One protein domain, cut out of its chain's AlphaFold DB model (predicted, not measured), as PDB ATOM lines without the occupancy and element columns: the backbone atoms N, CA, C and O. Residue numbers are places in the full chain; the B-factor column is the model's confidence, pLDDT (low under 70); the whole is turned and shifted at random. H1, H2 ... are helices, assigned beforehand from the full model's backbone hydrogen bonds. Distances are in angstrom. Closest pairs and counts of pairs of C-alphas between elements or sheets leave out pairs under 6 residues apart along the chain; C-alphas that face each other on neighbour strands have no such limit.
ATOM      1  N   GLU A   4     -61.370 -18.865   1.235       81.19
ATOM      2  CA  GLU A   4     -60.307 -18.188   0.482       81.19
ATOM      3  C   GLU A   4     -59.856 -16.873   1.134       81.19
ATOM      4  O   GLU A   4     -58.662 -16.596   1.208       81.19
ATOM      5  N   ASP A   5     -60.793 -16.089   1.676       85.00
ATOM      6  CA  ASP A   5     -60.479 -14.852   2.401       85.00
ATOM      7  C   ASP A   5     -59.635 -15.140   3.654       85.00
ATOM      8  O   ASP A   5     -58.692 -14.411   3.949       85.00
ATOM      9  N   ARG A   6     -59.945 -16.232   4.371       85.25
ATOM     10  CA  ARG A   6     -59.194 -16.677   5.560       85.25
ATOM     11  C   ARG A   6     -57.789 -17.148   5.205       85.25
ATOM     12  O   ARG A   6     -56.853 -16.916   5.966       85.25
ATOM     13  N   ASP A   7     -57.641 -17.798   4.057       88.12
ATOM     14  CA  ASP A   7     -56.345 -18.260   3.571       88.12
ATOM     15  C   ASP A   7     -55.460 -17.081   3.131       88.12
ATOM     16  O   ASP A   7     -54.271 -17.051   3.460       88.12
ATOM     17  N   LYS A   8     -56.040 -16.066   2.476       89.06
ATOM     18  CA  LYS A   8     -55.341 -14.816   2.129       89.06
ATOM     19  C   LYS A   8     -54.936 -14.010   3.360       89.06
ATOM     20  O   LYS A   8     -53.797 -13.559   3.430       89.06
ATOM     21  N   GLU A   9     -55.835 -13.860   4.332       91.75
ATOM     22  CA  GLU A   9     -55.540 -13.193   5.605       91.75
ATOM     23  C   GLU A   9     -54.365 -13.869   6.319       91.75
ATOM     24  O   GLU A   9     -53.406 -13.207   6.717       91.75
ATOM     25  N   ARG A  10     -54.387 -15.203   6.408       90.94
ATOM     26  CA  ARG A  10     -53.320 -15.980   7.045       90.94
ATOM     27  C   ARG A  10     -51.982 -15.828   6.322       90.94
ATOM     28  O   ARG A  10     -50.950 -15.691   6.974       90.94
ATOM     29  N   LEU A  11     -51.981 -15.862   4.990       94.06
ATOM     30  CA  LEU A  11     -50.771 -15.628   4.198       94.06
ATOM     31  C   LEU A  11     -50.210 -14.219   4.416       94.06
ATOM     32  O   LEU A  11     -48.995 -14.069   4.544       94.06
ATOM     33  N   ALA A  12     -51.076 -13.206   4.495       94.69
ATOM     34  CA  ALA A  12     -50.676 -11.829   4.763       94.69
ATOM     35  C   ALA A  12     -50.038 -11.693   6.156       94.69
ATOM     36  O   ALA A  12     -48.935 -11.165   6.261       94.69
ATOM     37  N   GLN A  13     -50.655 -12.278   7.192       95.38
ATOM     38  CA  GLN A  13     -50.118 -12.309   8.564       95.38
ATOM     39  C   GLN A  13     -48.739 -12.977   8.639       95.38
ATOM     40  O   GLN A  13     -47.799 -12.406   9.187       95.38
ATOM     41  N   LYS A  14     -48.591 -14.161   8.029       96.44
ATOM     42  CA  LYS A  14     -47.301 -14.866   7.942       96.44
ATOM     43  C   LYS A  14     -46.241 -14.016   7.247       96.44
ATOM     44  O   LYS A  14     -45.120 -13.907   7.734       96.44
ATOM     45  N   THR A  15     -46.599 -13.408   6.117       96.31
ATOM     46  CA  THR A  15     -45.677 -12.581   5.327       96.31
ATOM     47  C   THR A  15     -45.248 -11.338   6.102       96.31
ATOM     48  O   THR A  15     -44.061 -11.024   6.134       96.31
ATOM     49  N   ASP A  16     -46.182 -10.663   6.770       96.62
ATOM     50  CA  ASP A  16     -45.896  -9.491   7.596       96.62
ATOM     51  C   ASP A  16     -44.947  -9.826   8.753       96.62
ATOM     52  O   ASP A  16     -43.917  -9.169   8.920       96.62
ATOM     53  N   PHE A  17     -45.244 -10.898   9.494       97.38
ATOM     54  CA  PHE A  17     -44.405 -11.374  10.593       97.38
ATOM     55  C   PHE A  17     -42.977 -11.682  10.132       97.38
ATOM     56  O   PHE A  17     -42.005 -11.222  10.733       97.38
ATOM     57  N   VAL A  18     -42.846 -12.418   9.029       97.00
ATOM     58  CA  VAL A  18     -41.555 -12.796   8.452       97.00
ATOM     59  C   VAL A  18     -40.745 -11.568   8.032       97.00
ATOM     60  O   VAL A  18     -39.564 -11.465   8.358       97.00
ATOM     61  N   ILE A  19     -41.370 -10.615   7.339       96.12
ATOM     62  CA  ILE A  19     -40.690  -9.417   6.832       96.12
ATOM     63  C   ILE A  19     -40.270  -8.480   7.966       96.12
ATOM     64  O   ILE A  19     -39.241  -7.819   7.866       96.12
ATOM     65  N   LYS A  20     -41.044  -8.407   9.050       95.50
ATOM     66  CA  LYS A  20     -40.693  -7.567  10.202       95.50
ATOM     67  C   LYS A  20     -39.557  -8.147  11.037       95.50
ATOM     68  O   LYS A  20     -38.729  -7.382  11.519       95.50
ATOM     69  N   ASN A  21     -39.533  -9.467  11.219       96.62
ATOM     70  CA  ASN A  21     -38.663 -10.102  12.212       96.62
ATOM     71  C   ASN A  21     -37.428 -10.793  11.616       96.62
ATOM     72  O   ASN A  21     -36.444 -10.989  12.325       96.62
ATOM     73  N   TYR A  22     -37.453 -11.171  10.333       95.50
ATOM     74  CA  TYR A  22     -36.416 -12.020   9.724       95.50
ATOM     75  C   TYR A  22     -35.758 -11.421   8.477       95.50
ATOM     76  O   TYR A  22     -34.894 -12.064   7.878       95.50
ATOM     77  N   THR A  23     -36.126 -10.198   8.094       94.62
ATOM     78  CA  THR A  23     -35.513  -9.442   6.990       94.62
ATOM     79  C   THR A  23     -35.227  -8.002   7.439       94.62
ATOM     80  O   THR A  23     -35.585  -7.624   8.553       94.62
ATOM     81  N   GLY A  24     -34.606  -7.162   6.602       90.56
ATOM     82  CA  GLY A  24     -34.472  -5.722   6.890       90.56
ATOM     83  C   GLY A  24     -35.714  -4.886   6.554       90.56
ATOM     84  O   GLY A  24     -35.625  -3.672   6.361       90.56
ATOM     85  N   GLY A  25     -36.888  -5.520   6.469       93.31
ATOM     86  CA  GLY A  25     -38.174  -4.856   6.283       93.31
ATOM     87  C   GLY A  25     -38.633  -4.725   4.827       93.31
ATOM     88  O   GLY A  25     -38.010  -5.192   3.871       93.31
ATOM     89  N   ALA A  26     -39.787  -4.075   4.648       94.06
ATOM     90  CA  ALA A  26     -40.537  -4.096   3.389       94.06
ATOM     91  C   ALA A  26     -39.801  -3.472   2.190       94.06
ATOM     92  O   ALA A  26     -40.048  -3.871   1.054       94.06
ATOM     93  N   LEU A  27     -38.919  -2.490   2.411       93.25
ATOM     94  CA  LEU A  27     -38.148  -1.871   1.329       93.25
ATOM     95  C   LEU A  27     -37.036  -2.796   0.817       93.25
ATOM     96  O   LEU A  27     -36.829  -2.886  -0.389       93.25
ATOM     97  N   GLU A  28     -36.356  -3.507   1.714       93.31
ATOM     98  CA  GLU A  28     -35.301  -4.447   1.332       93.31
ATOM     99  C   GLU A  28     -35.879  -5.621   0.536       93.31
ATOM    100  O   GLU A  28     -35.404  -5.937  -0.554       93.31
ATOM    101  N   VAL A  29     -36.988  -6.185   1.020       94.94
ATOM    102  CA  VAL A  29     -37.705  -7.261   0.325       94.94
ATOM    103  C   VAL A  29     -38.274  -6.782  -1.016       94.94
ATOM    104  O   VAL A  29     -38.261  -7.522  -1.998       94.94
ATOM    105  N   ALA A  30     -38.725  -5.525  -1.107       93.88
ATOM    106  CA  ALA A  30     -39.163  -4.944  -2.374       93.88
ATOM    107  C   ALA A  30     -38.029  -4.918  -3.404       93.88
ATOM    108  O   ALA A  30     -38.236  -5.347  -4.539       93.88
ATOM    109  N   ASN A  31     -36.835  -4.480  -2.996       91.69
ATOM    110  CA  ASN A  31     -35.656  -4.467  -3.858       91.69
ATOM    111  C   ASN A  31     -35.256  -5.886  -4.283       91.69
ATOM    112  O   ASN A  31     -34.961  -6.098  -5.459       91.69
ATOM    113  N   LEU A  32     -35.317  -6.860  -3.364       91.75
ATOM    114  CA  LEU A  32     -35.062  -8.271  -3.670       91.75
ATOM    115  C   LEU A  32     -35.996  -8.800  -4.769       91.75
ATOM    116  O   LEU A  32     -35.561  -9.527  -5.657       91.75
ATOM    117  N   PHE A  33     -37.273  -8.413  -4.740       91.88
ATOM    118  CA  PHE A  33     -38.264  -8.827  -5.740       91.88
ATOM    119  C   PHE A  33     -38.289  -7.937  -6.996       91.88
ATOM    120  O   PHE A  33     -39.143  -8.128  -7.862       91.88
ATOM    121  N   GLY A  34     -37.385  -6.960  -7.115       90.38
ATOM    122  CA  GLY A  34     -37.302  -6.060  -8.271       90.38
ATOM    123  C   GLY A  34     -38.344  -4.934  -8.288       90.38
ATOM    124  O   GLY A  34     -38.566  -4.305  -9.325       90.38
ATOM    125  N   TYR A  35     -38.996  -4.646  -7.160       91.31
ATOM    126  CA  TYR A  35     -39.902  -3.508  -7.027       91.31
ATOM    127  C   TYR A  35     -39.145  -2.224  -6.681       91.31
ATOM    128  O   TYR A  35     -38.250  -2.209  -5.848       91.31
ATOM    129  N   LYS A  36     -39.576  -1.098  -7.265       87.50
ATOM    130  CA  LYS A  36     -38.987   0.229  -7.000       87.50
ATOM    131  C   LYS A  36     -39.396   0.844  -5.653       87.50
ATOM    132  O   LYS A  36     -38.811   1.838  -5.239       87.50
ATOM    133  N   LYS A  37     -40.470   0.347  -5.030       93.00
ATOM    134  CA  LYS A  37     -41.079   0.912  -3.814       93.00
ATOM    135  C   LYS A  37     -41.614  -0.206  -2.920       93.00
ATOM    136  O   LYS A  37     -42.108  -1.213  -3.426       93.00
ATOM    137  N   SER A  38     -41.618   0.027  -1.607       93.06
ATOM    138  CA  SER A  38     -42.139  -0.910  -0.599       93.06
ATOM    139  C   SER A  38     -43.650  -1.145  -0.678       93.06
ATOM    140  O   SER A  38     -44.125  -2.159  -0.181       93.06
ATOM    141  N   THR A  39     -44.411  -0.268  -1.344       92.00
ATOM    142  CA  THR A  39     -45.882  -0.337  -1.419       92.00
ATOM    143  C   THR A  39     -46.397  -1.686  -1.922       92.00
ATOM    144  O   THR A  39     -47.404  -2.178  -1.424       92.00
ATOM    145  N   SER A  40     -45.699  -2.320  -2.873       89.38
ATOM    146  CA  SER A  40     -46.071  -3.656  -3.360       89.38
ATOM    147  C   SER A  40     -46.022  -4.706  -2.252       89.38
ATOM    148  O   SER A  40     -46.915  -5.542  -2.180       89.38
ATOM    149  N   ILE A  41     -45.008  -4.635  -1.388       94.12
ATOM    150  CA  ILE A  41     -44.820  -5.547  -0.257       94.12
ATOM    151  C   ILE A  41     -45.812  -5.225   0.855       94.12
ATOM    152  O   ILE A  41     -46.485  -6.118   1.351       94.12
ATOM    153  N   THR A  42     -45.991  -3.945   1.184       92.38
ATOM    154  CA  THR A  42     -46.977  -3.506   2.182       92.38
ATOM    155  C   THR A  42     -48.395  -3.965   1.826       92.38
ATOM    156  O   THR A  42     -49.136  -4.390   2.704       92.38
ATOM    157  N   ASN A  43     -48.761  -3.951   0.541       91.06
ATOM    158  CA  ASN A  43     -50.059  -4.446   0.075       91.06
ATOM    159  C   ASN A  43     -50.201  -5.977   0.140       91.06
ATOM    160  O   ASN A  43     -51.323  -6.467   0.113       91.06
ATOM    161  N   ILE A  44     -49.094  -6.725   0.177       92.44
ATOM    162  CA  ILE A  44     -49.099  -8.181   0.387       92.44
ATOM    163  C   ILE A  44     -49.221  -8.498   1.887       92.44
ATOM    164  O   ILE A  44     -49.917  -9.437   2.259       92.44
ATOM    165  N   CYS A  45     -48.570  -7.706   2.746       92.25
ATOM    166  CA  CYS A  45     -48.618  -7.862   4.204       92.25
ATOM    167  C   CYS A  45     -49.965  -7.452   4.819       92.25
ATOM    168  O   CYS A  45     -50.358  -7.982   5.853       92.25
ATOM    169  N   ASN A  46     -50.671  -6.505   4.199       89.00
ATOM    170  CA  ASN A  46     -51.905  -5.947   4.743       89.00
ATOM    171  C   ASN A  46     -53.136  -6.543   4.061       89.00
ATOM    172  O   ASN A  46     -53.446  -6.220   2.913       89.00
ATOM    173  N   PHE A  47     -53.883  -7.361   4.801       89.69
ATOM    174  CA  PHE A  47     -55.189  -7.852   4.374       89.69
ATOM    175  C   PHE A  47     -56.313  -6.937   4.881       89.69
ATOM    176  O   PHE A  47     -56.416  -6.674   6.077       89.69
ATOM    177  N   ASP A  48     -57.179  -6.478   3.974       86.88
ATOM    178  CA  ASP A  48     -58.424  -5.775   4.307       86.88
ATOM    179  C   ASP A  48     -59.624  -6.651   3.904       86.88
ATOM    180  O   ASP A  48     -59.856  -6.844   2.703       86.88
ATOM    181  N   PRO A  49     -60.429  -7.147   4.867       83.69
ATOM    182  CA  PRO A  49     -61.613  -7.958   4.584       83.69
ATOM    183  C   PRO A  49     -62.617  -7.278   3.643       83.69
ATOM    184  O   PRO A  49     -63.326  -7.956   2.901       83.69
ATOM    185  N   ARG A  50     -62.674  -5.937   3.625       84.94
ATOM    186  CA  ARG A  50     -63.573  -5.169   2.742       84.94
ATOM    187  C   ARG A  50     -63.119  -5.190   1.281       84.94
ATOM    188  O   ARG A  50     -63.919  -4.901   0.396       84.94
ATOM    189  N   ARG A  51     -61.853  -5.535   1.026       83.81
ATOM    190  CA  ARG A  51     -61.214  -5.603  -0.299       83.81
ATOM    191  C   ARG A  51     -60.621  -6.986  -0.585       83.81
ATOM    192  O   ARG A  51     -59.696  -7.113  -1.381       83.81
ATOM    193  N   ALA A  52     -61.162  -8.040   0.028       79.94
ATOM    194  CA  ALA A  52     -60.606  -9.394  -0.053       79.94
ATOM    195  C   ALA A  52     -60.477  -9.944  -1.493       79.94
ATOM    196  O   ALA A  52     -59.558 -10.716  -1.796       79.94
ATOM    197  N   LYS A  53     -61.350  -9.501  -2.414       80.06
ATOM    198  CA  LYS A  53     -61.273  -9.841  -3.847       80.06
ATOM    199  C   LYS A  53     -60.002  -9.302  -4.514       80.06
ATOM    200  O   LYS A  53     -59.395 -10.023  -5.299       80.06
ATOM    201  N   ASP A  54     -59.564  -8.106  -4.129       80.62
ATOM    202  CA  ASP A  54     -58.405  -7.407  -4.703       80.62
ATOM    203  C   ASP A  54     -57.119  -7.599  -3.877       80.62
ATOM    204  O   ASP A  54     -56.044  -7.132  -4.264       80.62
ATOM    205  N   ALA A  55     -57.219  -8.274  -2.726       82.00
ATOM    206  CA  ALA A  55     -56.093  -8.537  -1.842       82.00
ATOM    207  C   ALA A  55     -55.018  -9.362  -2.563       82.00
ATOM    208  O   ALA A  55     -55.274 -10.472  -3.049       82.00
ATOM    209  N   ARG A  56     -53.802  -8.806  -2.610       86.44
ATOM    210  CA  ARG A  56     -52.619  -9.486  -3.139       86.44
ATOM    211  C   ARG A  56     -52.099 -10.468  -2.101       86.44
ATOM    212  O   ARG A  56     -52.094 -10.176  -0.912       86.44
ATOM    213  N   SER A  57     -51.636 -11.617  -2.566       90.00
ATOM    214  CA  SER A  57     -50.947 -12.607  -1.745       90.00
ATOM    215  C   SER A  57     -49.516 -12.766  -2.235       90.00
ATOM    216  O   SER A  57     -49.193 -12.437  -3.380       90.00
ATOM    217  N   ILE A  58     -48.656 -13.250  -1.344       92.81
ATOM    218  CA  ILE A  58     -47.307 -13.653  -1.710       92.81
ATOM    219  C   ILE A  58     -47.388 -14.835  -2.688       92.81
ATOM    220  O   ILE A  58     -48.176 -15.760  -2.491       92.81
ATOM    221  N   VAL A  59     -46.597 -14.801  -3.761       92.88
ATOM    222  CA  VAL A  59     -46.560 -15.876  -4.769       92.88
ATOM    223  C   VAL A  59     -45.353 -16.788  -4.570       92.88
ATOM    224  O   VAL A  59     -44.355 -16.385  -3.977       92.88
ATOM    225  N   ARG A  60     -45.401 -18.006  -5.123       91.50
ATOM    226  CA  ARG A  60     -44.348 -19.027  -4.964       91.50
ATOM    227  C   ARG A  60     -42.935 -18.505  -5.247       91.50
ATOM    228  O   ARG A  60     -42.050 -18.702  -4.425       91.50
ATOM    229  N   LEU A  61     -42.745 -17.772  -6.347       91.06
ATOM    230  CA  LEU A  61     -41.443 -17.198  -6.715       91.06
ATOM    231  C   LEU A  61     -40.889 -16.246  -5.638       91.06
ATOM    232  O   LEU A  61     -39.689 -16.199  -5.393       91.06
ATOM    233  N   GLN A  62     -41.766 -15.486  -4.977       93.44
ATOM    234  CA  GLN A  62     -41.382 -14.586  -3.888       93.44
ATOM    235  C   GLN A  62     -41.023 -15.374  -2.627       93.44
ATOM    236  O   GLN A  62     -40.045 -15.036  -1.966       93.44
ATOM    237  N   MET A  63     -41.766 -16.444  -2.322       94.62
ATOM    238  CA  MET A  63     -41.448 -17.338  -1.204       94.62
ATOM    239  C   MET A  63     -40.076 -17.997  -1.388       94.62
ATOM    240  O   MET A  63     -39.272 -17.996  -0.465       94.62
ATOM    241  N   GLU A  64     -39.769 -18.489  -2.590       91.12
ATOM    242  CA  GLU A  64     -38.454 -19.058  -2.929       91.12
ATOM    243  C   GLU A  64     -37.336 -18.006  -2.856       91.12
ATOM    244  O   GLU A  64     -36.216 -18.292  -2.429       91.12
ATOM    245  N   GLY A  65     -37.641 -16.755  -3.217       92.31
ATOM    246  CA  GLY A  65     -36.746 -15.620  -2.994       92.31
ATOM    247  C   GLY A  65     -36.423 -15.420  -1.509       92.31
ATOM    248  O   GLY A  65     -35.255 -15.252  -1.156       92.31
ATOM    249  N   LEU A  66     -37.435 -15.485  -0.636       94.94
ATOM    250  CA  LEU A  66     -37.243 -15.405   0.817       94.94
ATOM    251  C   LEU A  66     -36.445 -16.596   1.359       94.94
ATOM    252  O   LEU A  66     -35.543 -16.405   2.174       94.94
ATOM    253  N   GLU A  67     -36.725 -17.804   0.876       94.44
ATOM    254  CA  GLU A  67     -35.991 -19.016   1.240       94.44
ATOM    255  C   GLU A  67     -34.504 -18.880   0.921       94.44
ATOM    256  O   GLU A  67     -33.652 -19.042   1.796       94.44
ATOM    257  N   LYS A  68     -34.176 -18.490  -0.310       91.38
ATOM    258  CA  LYS A  68     -32.789 -18.398  -0.765       91.38
ATOM    259  C   LYS A  68     -31.995 -17.295  -0.062       91.38
ATOM    260  O   LYS A  68     -30.817 -17.493   0.234       91.38
ATOM    261  N   HIS A  69     -32.605 -16.131   0.163       93.06
ATOM    262  CA  HIS A  69     -31.888 -14.949   0.659       93.06
ATOM    263  C   HIS A  69     -31.894 -14.816   2.180       93.06
ATOM    264  O   HIS A  69     -30.910 -14.349   2.748       93.06
ATOM    265  N   TYR A  70     -32.965 -15.253   2.838       95.06
ATOM    266  CA  TYR A  70     -33.153 -15.078   4.280       95.06
ATOM    267  C   TYR A  70     -33.302 -16.406   5.033       95.06
ATOM    268  O   TYR A  70     -33.477 -16.398   6.256       95.06
ATOM    269  N   GLN A  71     -33.196 -17.541   4.328       95.50
ATOM    270  CA  GLN A  71     -33.300 -18.886   4.904       95.50
ATOM    271  C   GLN A  71     -34.646 -19.095   5.604       95.50
ATOM    272  O   GLN A  71     -34.704 -19.588   6.729       95.50
ATOM    273  N   ILE A  72     -35.719 -18.648   4.950       96.69
ATOM    274  CA  ILE A  72     -37.098 -18.790   5.420       96.69
ATOM    275  C   ILE A  72     -37.746 -19.960   4.658       96.69
ATOM    276  O   ILE A  72     -37.954 -19.826   3.453       96.69
ATOM    277  N   PRO A  73     -38.080 -21.084   5.313       96.38
ATOM    278  CA  PRO A  73     -38.664 -22.244   4.640       96.38
ATOM    279  C   PRO A  73     -39.978 -21.880   3.951       96.38
ATOM    280  O   PRO A  73     -40.834 -21.231   4.555       96.38
ATOM    281  N   VAL A  74     -40.179 -22.310   2.702       95.12
ATOM    282  CA  VAL A  74     -41.428 -22.004   1.982       95.12
ATOM    283  C   VAL A  74     -42.635 -22.695   2.627       95.12
ATOM    284  O   VAL A  74     -43.765 -22.218   2.521       95.12
ATOM    285  N   GLU A  75     -42.397 -23.784   3.349       94.94
ATOM    286  CA  GLU A  75     -43.390 -24.582   4.061       94.94
ATOM    287  C   GLU A  75     -44.206 -23.756   5.061       94.94
ATOM    288  O   GLU A  75     -45.380 -24.054   5.280       94.94
ATOM    289  N   ILE A  76     -43.652 -22.671   5.620       95.62
ATOM    290  CA  ILE A  76     -44.413 -21.810   6.541       95.62
ATOM    291  C   ILE A  76     -45.620 -21.173   5.853       95.62
ATOM    292  O   ILE A  76     -46.597 -20.850   6.523       95.62
ATOM    293  N   PHE A  77     -45.578 -20.987   4.529       94.62
ATOM    294  CA  PHE A  77     -46.653 -20.378   3.751       94.62
ATOM    295  C   PHE A  77     -47.737 -21.380   3.336       94.62
ATOM    296  O   PHE A  77     -48.760 -20.962   2.803       94.62
ATOM    297  N   ASP A  78     -47.584 -22.674   3.626       91.50
ATOM    298  CA  ASP A  78     -48.619 -23.671   3.345       91.50
ATOM    299  C   ASP A  78     -49.923 -23.335   4.100       91.50
ATOM    300  O   ASP A  78     -49.913 -22.900   5.258       91.50
ATOM    301  N   HIS A  79     -51.068 -23.523   3.443       88.19
ATOM    302  CA  HIS A  79     -52.387 -23.290   4.033       88.19
ATOM    303  C   HIS A  79     -52.659 -24.178   5.254       88.19
ATOM    304  O   HIS A  79     -53.412 -23.771   6.141       88.19
ATOM    305  N   SER A  80     -52.044 -25.360   5.325       88.69
ATOM    306  CA  SER A  80     -52.140 -26.284   6.461       88.69
ATOM    307  C   SER A  80     -51.448 -25.764   7.726       88.69
ATOM    308  O   SER A  80     -51.887 -26.075   8.833       88.69
ATOM    309  N   VAL A  81     -50.426 -24.914   7.588       90.38
ATOM    310  CA  VAL A  81     -49.715 -24.314   8.724       90.38
ATOM    311  C   VAL A  81     -50.532 -23.137   9.260       90.38
ATOM    312  O   VAL A  81     -50.879 -22.209   8.523       90.38
ATOM    313  N   ARG A  82     -50.864 -23.143  10.551       92.12
ATOM    314  CA  ARG A  82     -51.560 -22.021  11.198       92.12
ATOM    315  C   ARG A  82     -50.605 -20.832  11.368       92.12
ATOM    316  O   ARG A  82     -49.407 -21.025  11.529       92.12
ATOM    317  N   PHE A  83     -51.133 -19.606  11.326       93.81
ATOM    318  CA  PHE A  83     -50.364 -18.453  11.794       93.81
ATOM    319  C   PHE A  83     -50.272 -18.494  13.322       93.81
ATOM    320  O   PHE A  83     -51.289 -18.378  14.010       93.81
ATOM    321  N   ASP A  84     -49.059 -18.719  13.800       95.62
ATOM    322  CA  ASP A  84     -48.649 -18.711  15.196       95.62
ATOM    323  C   ASP A  84     -47.172 -18.300  15.199       95.62
ATOM    324  O   ASP A  84     -46.366 -18.895  14.475       95.62
ATOM    325  N   GLU A  85     -46.846 -17.218  15.903       96.12
ATOM    326  CA  GLU A  85     -45.515 -16.606  15.834       96.12
ATOM    327  C   GLU A  85     -44.434 -17.564  16.335       96.12
ATOM    328  O   GLU A  85     -43.414 -17.725  15.671       96.12
ATOM    329  N   GLU A  86     -44.687 -18.268  17.441       96.31
ATOM    330  CA  GLU A  86     -43.739 -19.208  18.038       96.31
ATOM    331  C   GLU A  86     -43.517 -20.422  17.128       96.31
ATOM    332  O   GLU A  86     -42.375 -20.803  16.864       96.31
ATOM    333  N   LEU A  87     -44.593 -20.989  16.569       95.88
ATOM    334  CA  LEU A  87     -44.497 -22.086  15.604       95.88
ATOM    335  C   LEU A  87     -43.668 -21.687  14.378       95.88
ATOM    336  O   LEU A  87     -42.775 -22.428  13.968       95.88
ATOM    337  N   ILE A  88     -43.953 -20.523  13.786       97.06
ATOM    338  CA  ILE A  88     -43.245 -20.046  12.591       97.06
ATOM    339  C   ILE A  88     -41.778 -19.764  12.918       97.06
ATOM    340  O   ILE A  88     -40.900 -20.157  12.147       97.06
ATOM    341  N   SER A  89     -41.498 -19.133  14.062       97.25
ATOM    342  CA  SER A  89     -40.136 -18.907  14.547       97.25
ATOM    343  C   SER A  89     -39.360 -20.213  14.695       97.25
ATOM    344  O   SER A  89     -38.235 -20.307  14.201       97.25
ATOM    345  N   ASN A  90     -39.972 -21.235  15.299       96.56
ATOM    346  CA  ASN A  90     -39.359 -22.552  15.465       96.56
ATOM    347  C   ASN A  90     -39.082 -23.225  14.115       96.56
ATOM    348  O   ASN A  90     -37.973 -23.703  13.893       96.56
ATOM    349  N   MET A  91     -40.033 -23.190  13.174       97.25
ATOM    350  CA  MET A  91     -39.834 -23.741  11.826       97.25
ATOM    351  C   MET A  91     -38.672 -23.066  11.081       97.25
ATOM    352  O   MET A  91     -37.879 -23.745  10.426       97.25
ATOM    353  N   ILE A  92     -38.551 -21.736  11.178       97.06
ATOM    354  CA  ILE A  92     -37.440 -20.987  10.571       97.06
ATOM    355  C   ILE A  92     -36.107 -21.405  11.202       97.06
ATOM    356  O   ILE A  92     -35.139 -21.655  10.482       97.06
ATOM    357  N   GLU A  93     -36.044 -21.508  12.529       96.31
ATOM    358  CA  GLU A  93     -34.801 -21.841  13.222       96.31
ATOM    359  C   GLU A  93     -34.367 -23.292  12.971       96.31
ATOM    360  O   GLU A  93     -33.205 -23.549  12.653       96.31
ATOM    361  N   GLU A  94     -35.301 -24.245  12.996       95.56
ATOM    362  CA  GLU A  94     -35.036 -25.638  12.625       95.56
ATOM    363  C   GLU A  94     -34.502 -25.756  11.195       95.56
ATOM    364  O   GLU A  94     -33.538 -26.488  10.939       95.56
ATOM    365  N   TYR A  95     -35.087 -25.006  10.259       94.81
ATOM    366  CA  TYR A  95     -34.638 -24.971   8.872       94.81
ATOM    367  C   TYR A  95     -33.225 -24.390   8.740       94.81
ATOM    368  O   TYR A  95     -32.376 -24.975   8.063       94.81
ATOM    369  N   ARG A  96     -32.914 -23.299   9.450       93.94
ATOM    370  CA  ARG A  96     -31.562 -22.714   9.490       93.94
ATOM    371  C   ARG A  96     -30.536 -23.673  10.088       93.94
ATOM    372  O   ARG A  96     -29.448 -23.839   9.528       93.94
ATOM    373  N   ILE A  97     -30.888 -24.368  11.171       91.69
ATOM    374  CA  ILE A  97     -30.046 -25.411  11.773       91.69
ATOM    375  C   ILE A  97     -29.817 -26.552  10.777       91.69
ATOM    376  O   ILE A  97     -28.684 -27.021  10.631       91.69
ATOM    377  N   LYS A  98     -30.858 -26.987  10.057       90.06
ATOM    378  CA  LYS A  98     -30.755 -28.020   9.019       90.06
ATOM    379  C   LYS A  98     -29.832 -27.585   7.882       90.06
ATOM    380  O   LYS A  98     -28.955 -28.363   7.512       90.06
ATOM    381  N   LEU A  99     -29.968 -26.361   7.369       86.69
ATOM    382  CA  LEU A  99     -29.083 -25.817   6.333       86.69
ATOM    383  C   LEU A  99     -27.628 -25.740   6.806       86.69
ATOM    384  O   LEU A  99     -26.713 -26.090   6.059       86.69
ATOM    385  N   LYS A 100     -27.403 -25.328   8.059       83.19
ATOM    386  CA  LYS A 100     -26.067 -25.282   8.658       83.19
ATOM    387  C   LYS A 100     -25.450 -26.678   8.755       83.19
ATOM    388  O   LYS A 100     -24.336 -26.876   8.276       83.19
ATOM    389  N   LYS A 101     -26.200 -27.655   9.275       78.38
ATOM    390  CA  LYS A 101     -25.776 -29.062   9.342       78.38
ATOM    391  C   LYS A 101     -25.499 -29.636   7.958       78.38
ATOM    392  O   LYS A 101     -24.475 -30.278   7.779       78.38
ATOM    393  N   GLN A 102     -26.358 -29.369   6.972       71.06
ATOM    394  CA  GLN A 102     -26.140 -29.802   5.591       71.06
ATOM    395  C   GLN A 102     -24.829 -29.241   5.046       71.06
ATOM    396  O   GLN A 102     -23.988 -30.019   4.606       71.06
ATOM    397  N   LYS A 103     -24.604 -27.929   5.178       66.81
ATOM    398  CA  LYS A 103     -23.367 -27.264   4.753       66.81
ATOM    399  C   LYS A 103     -22.123 -27.838   5.442       66.81
ATOM    400  O   LYS A 103     -21.085 -27.964   4.798       66.81
ATOM    401  N   GLU A 104     -22.231 -28.210   6.715       62.97
ATOM    402  CA  GLU A 104     -21.167 -28.879   7.477       62.97
ATOM    403  C   GLU A 104     -20.941 -30.333   7.019       62.97
ATOM    404  O   GLU A 104     -19.797 -30.760   6.912       62.97
ATOM    405  N   THR A 105     -21.997 -31.085   6.683       57.12
ATOM    406  CA  THR A 105     -21.893 -32.486   6.224       57.12
ATOM    407  C   THR A 105     -21.503 -32.655   4.754       57.12
ATOM    408  O   THR A 105     -20.952 -33.692   4.399       57.12
ATOM    409  N   THR A 106     -21.769 -31.675   3.884       55.31
ATOM    410  CA  THR A 106     -21.491 -31.784   2.438       55.31
ATOM    411  C   THR A 106     -20.203 -31.096   2.004       55.31
ATOM    412  O   THR A 106     -19.776 -31.266   0.863       55.31
ATOM    413  N   SER A 107     -19.589 -30.279   2.862       71.12
ATOM    414  CA  SER A 107     -18.387 -29.544   2.482       71.12
ATOM    415  C   SER A 107     -17.141 -30.395   2.706       71.12
ATOM    416  O   SER A 107     -16.715 -30.613   3.836       71.12
TER     417      SER A 107
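AT A GLANCE: This is residues 4 to 107 of the 256 residues of an uncharacterized protein of hydrothermal vent metagenome (UniProt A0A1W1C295). Short helices H2 to H5 gather about H1, and long H6 leads off to a tip, residues 100 to 107, that sticks out. The printed part has 104 residues and six named helices, H1 to H6, all helix. It is compact, radius of gyration of the C-alphas 14.2 A, spanning 50 by 31 by 20 A.

IN THESE COORDINATES: Find C-alpha 4 at (-60.307, -18.188, 0.482); from there H1 runs 25.9 A to residue 21. Next come H2, residues 26 to 32, H3, 39 to 45, H4, 60 to 70, and H5, 74 to 77. H6, residues 85 to 106, runs 31.4 A to (-21.491, -31.784, 2.438).

HOW THE PARTS SIT: H1, with residues 12 to 16 alone, touches H3; their closest C-alphas, 12 and 45, are 4.5 A apart. H4 touches H5, closest at C-alphas 63 and 74, 5.7 A. H6 touches no helix; its tilt to H1 is steep, 63 degrees. In H1, H2, H3, H4 and H6 every O i to N i+4 pair inside the helix is within hydrogen-bond range; H5 is too short for such a pair.

THE WHOLE: The printed part has no cut. The link H3 to H4 is long. Residues 103 to 106 have pLDDT under 70.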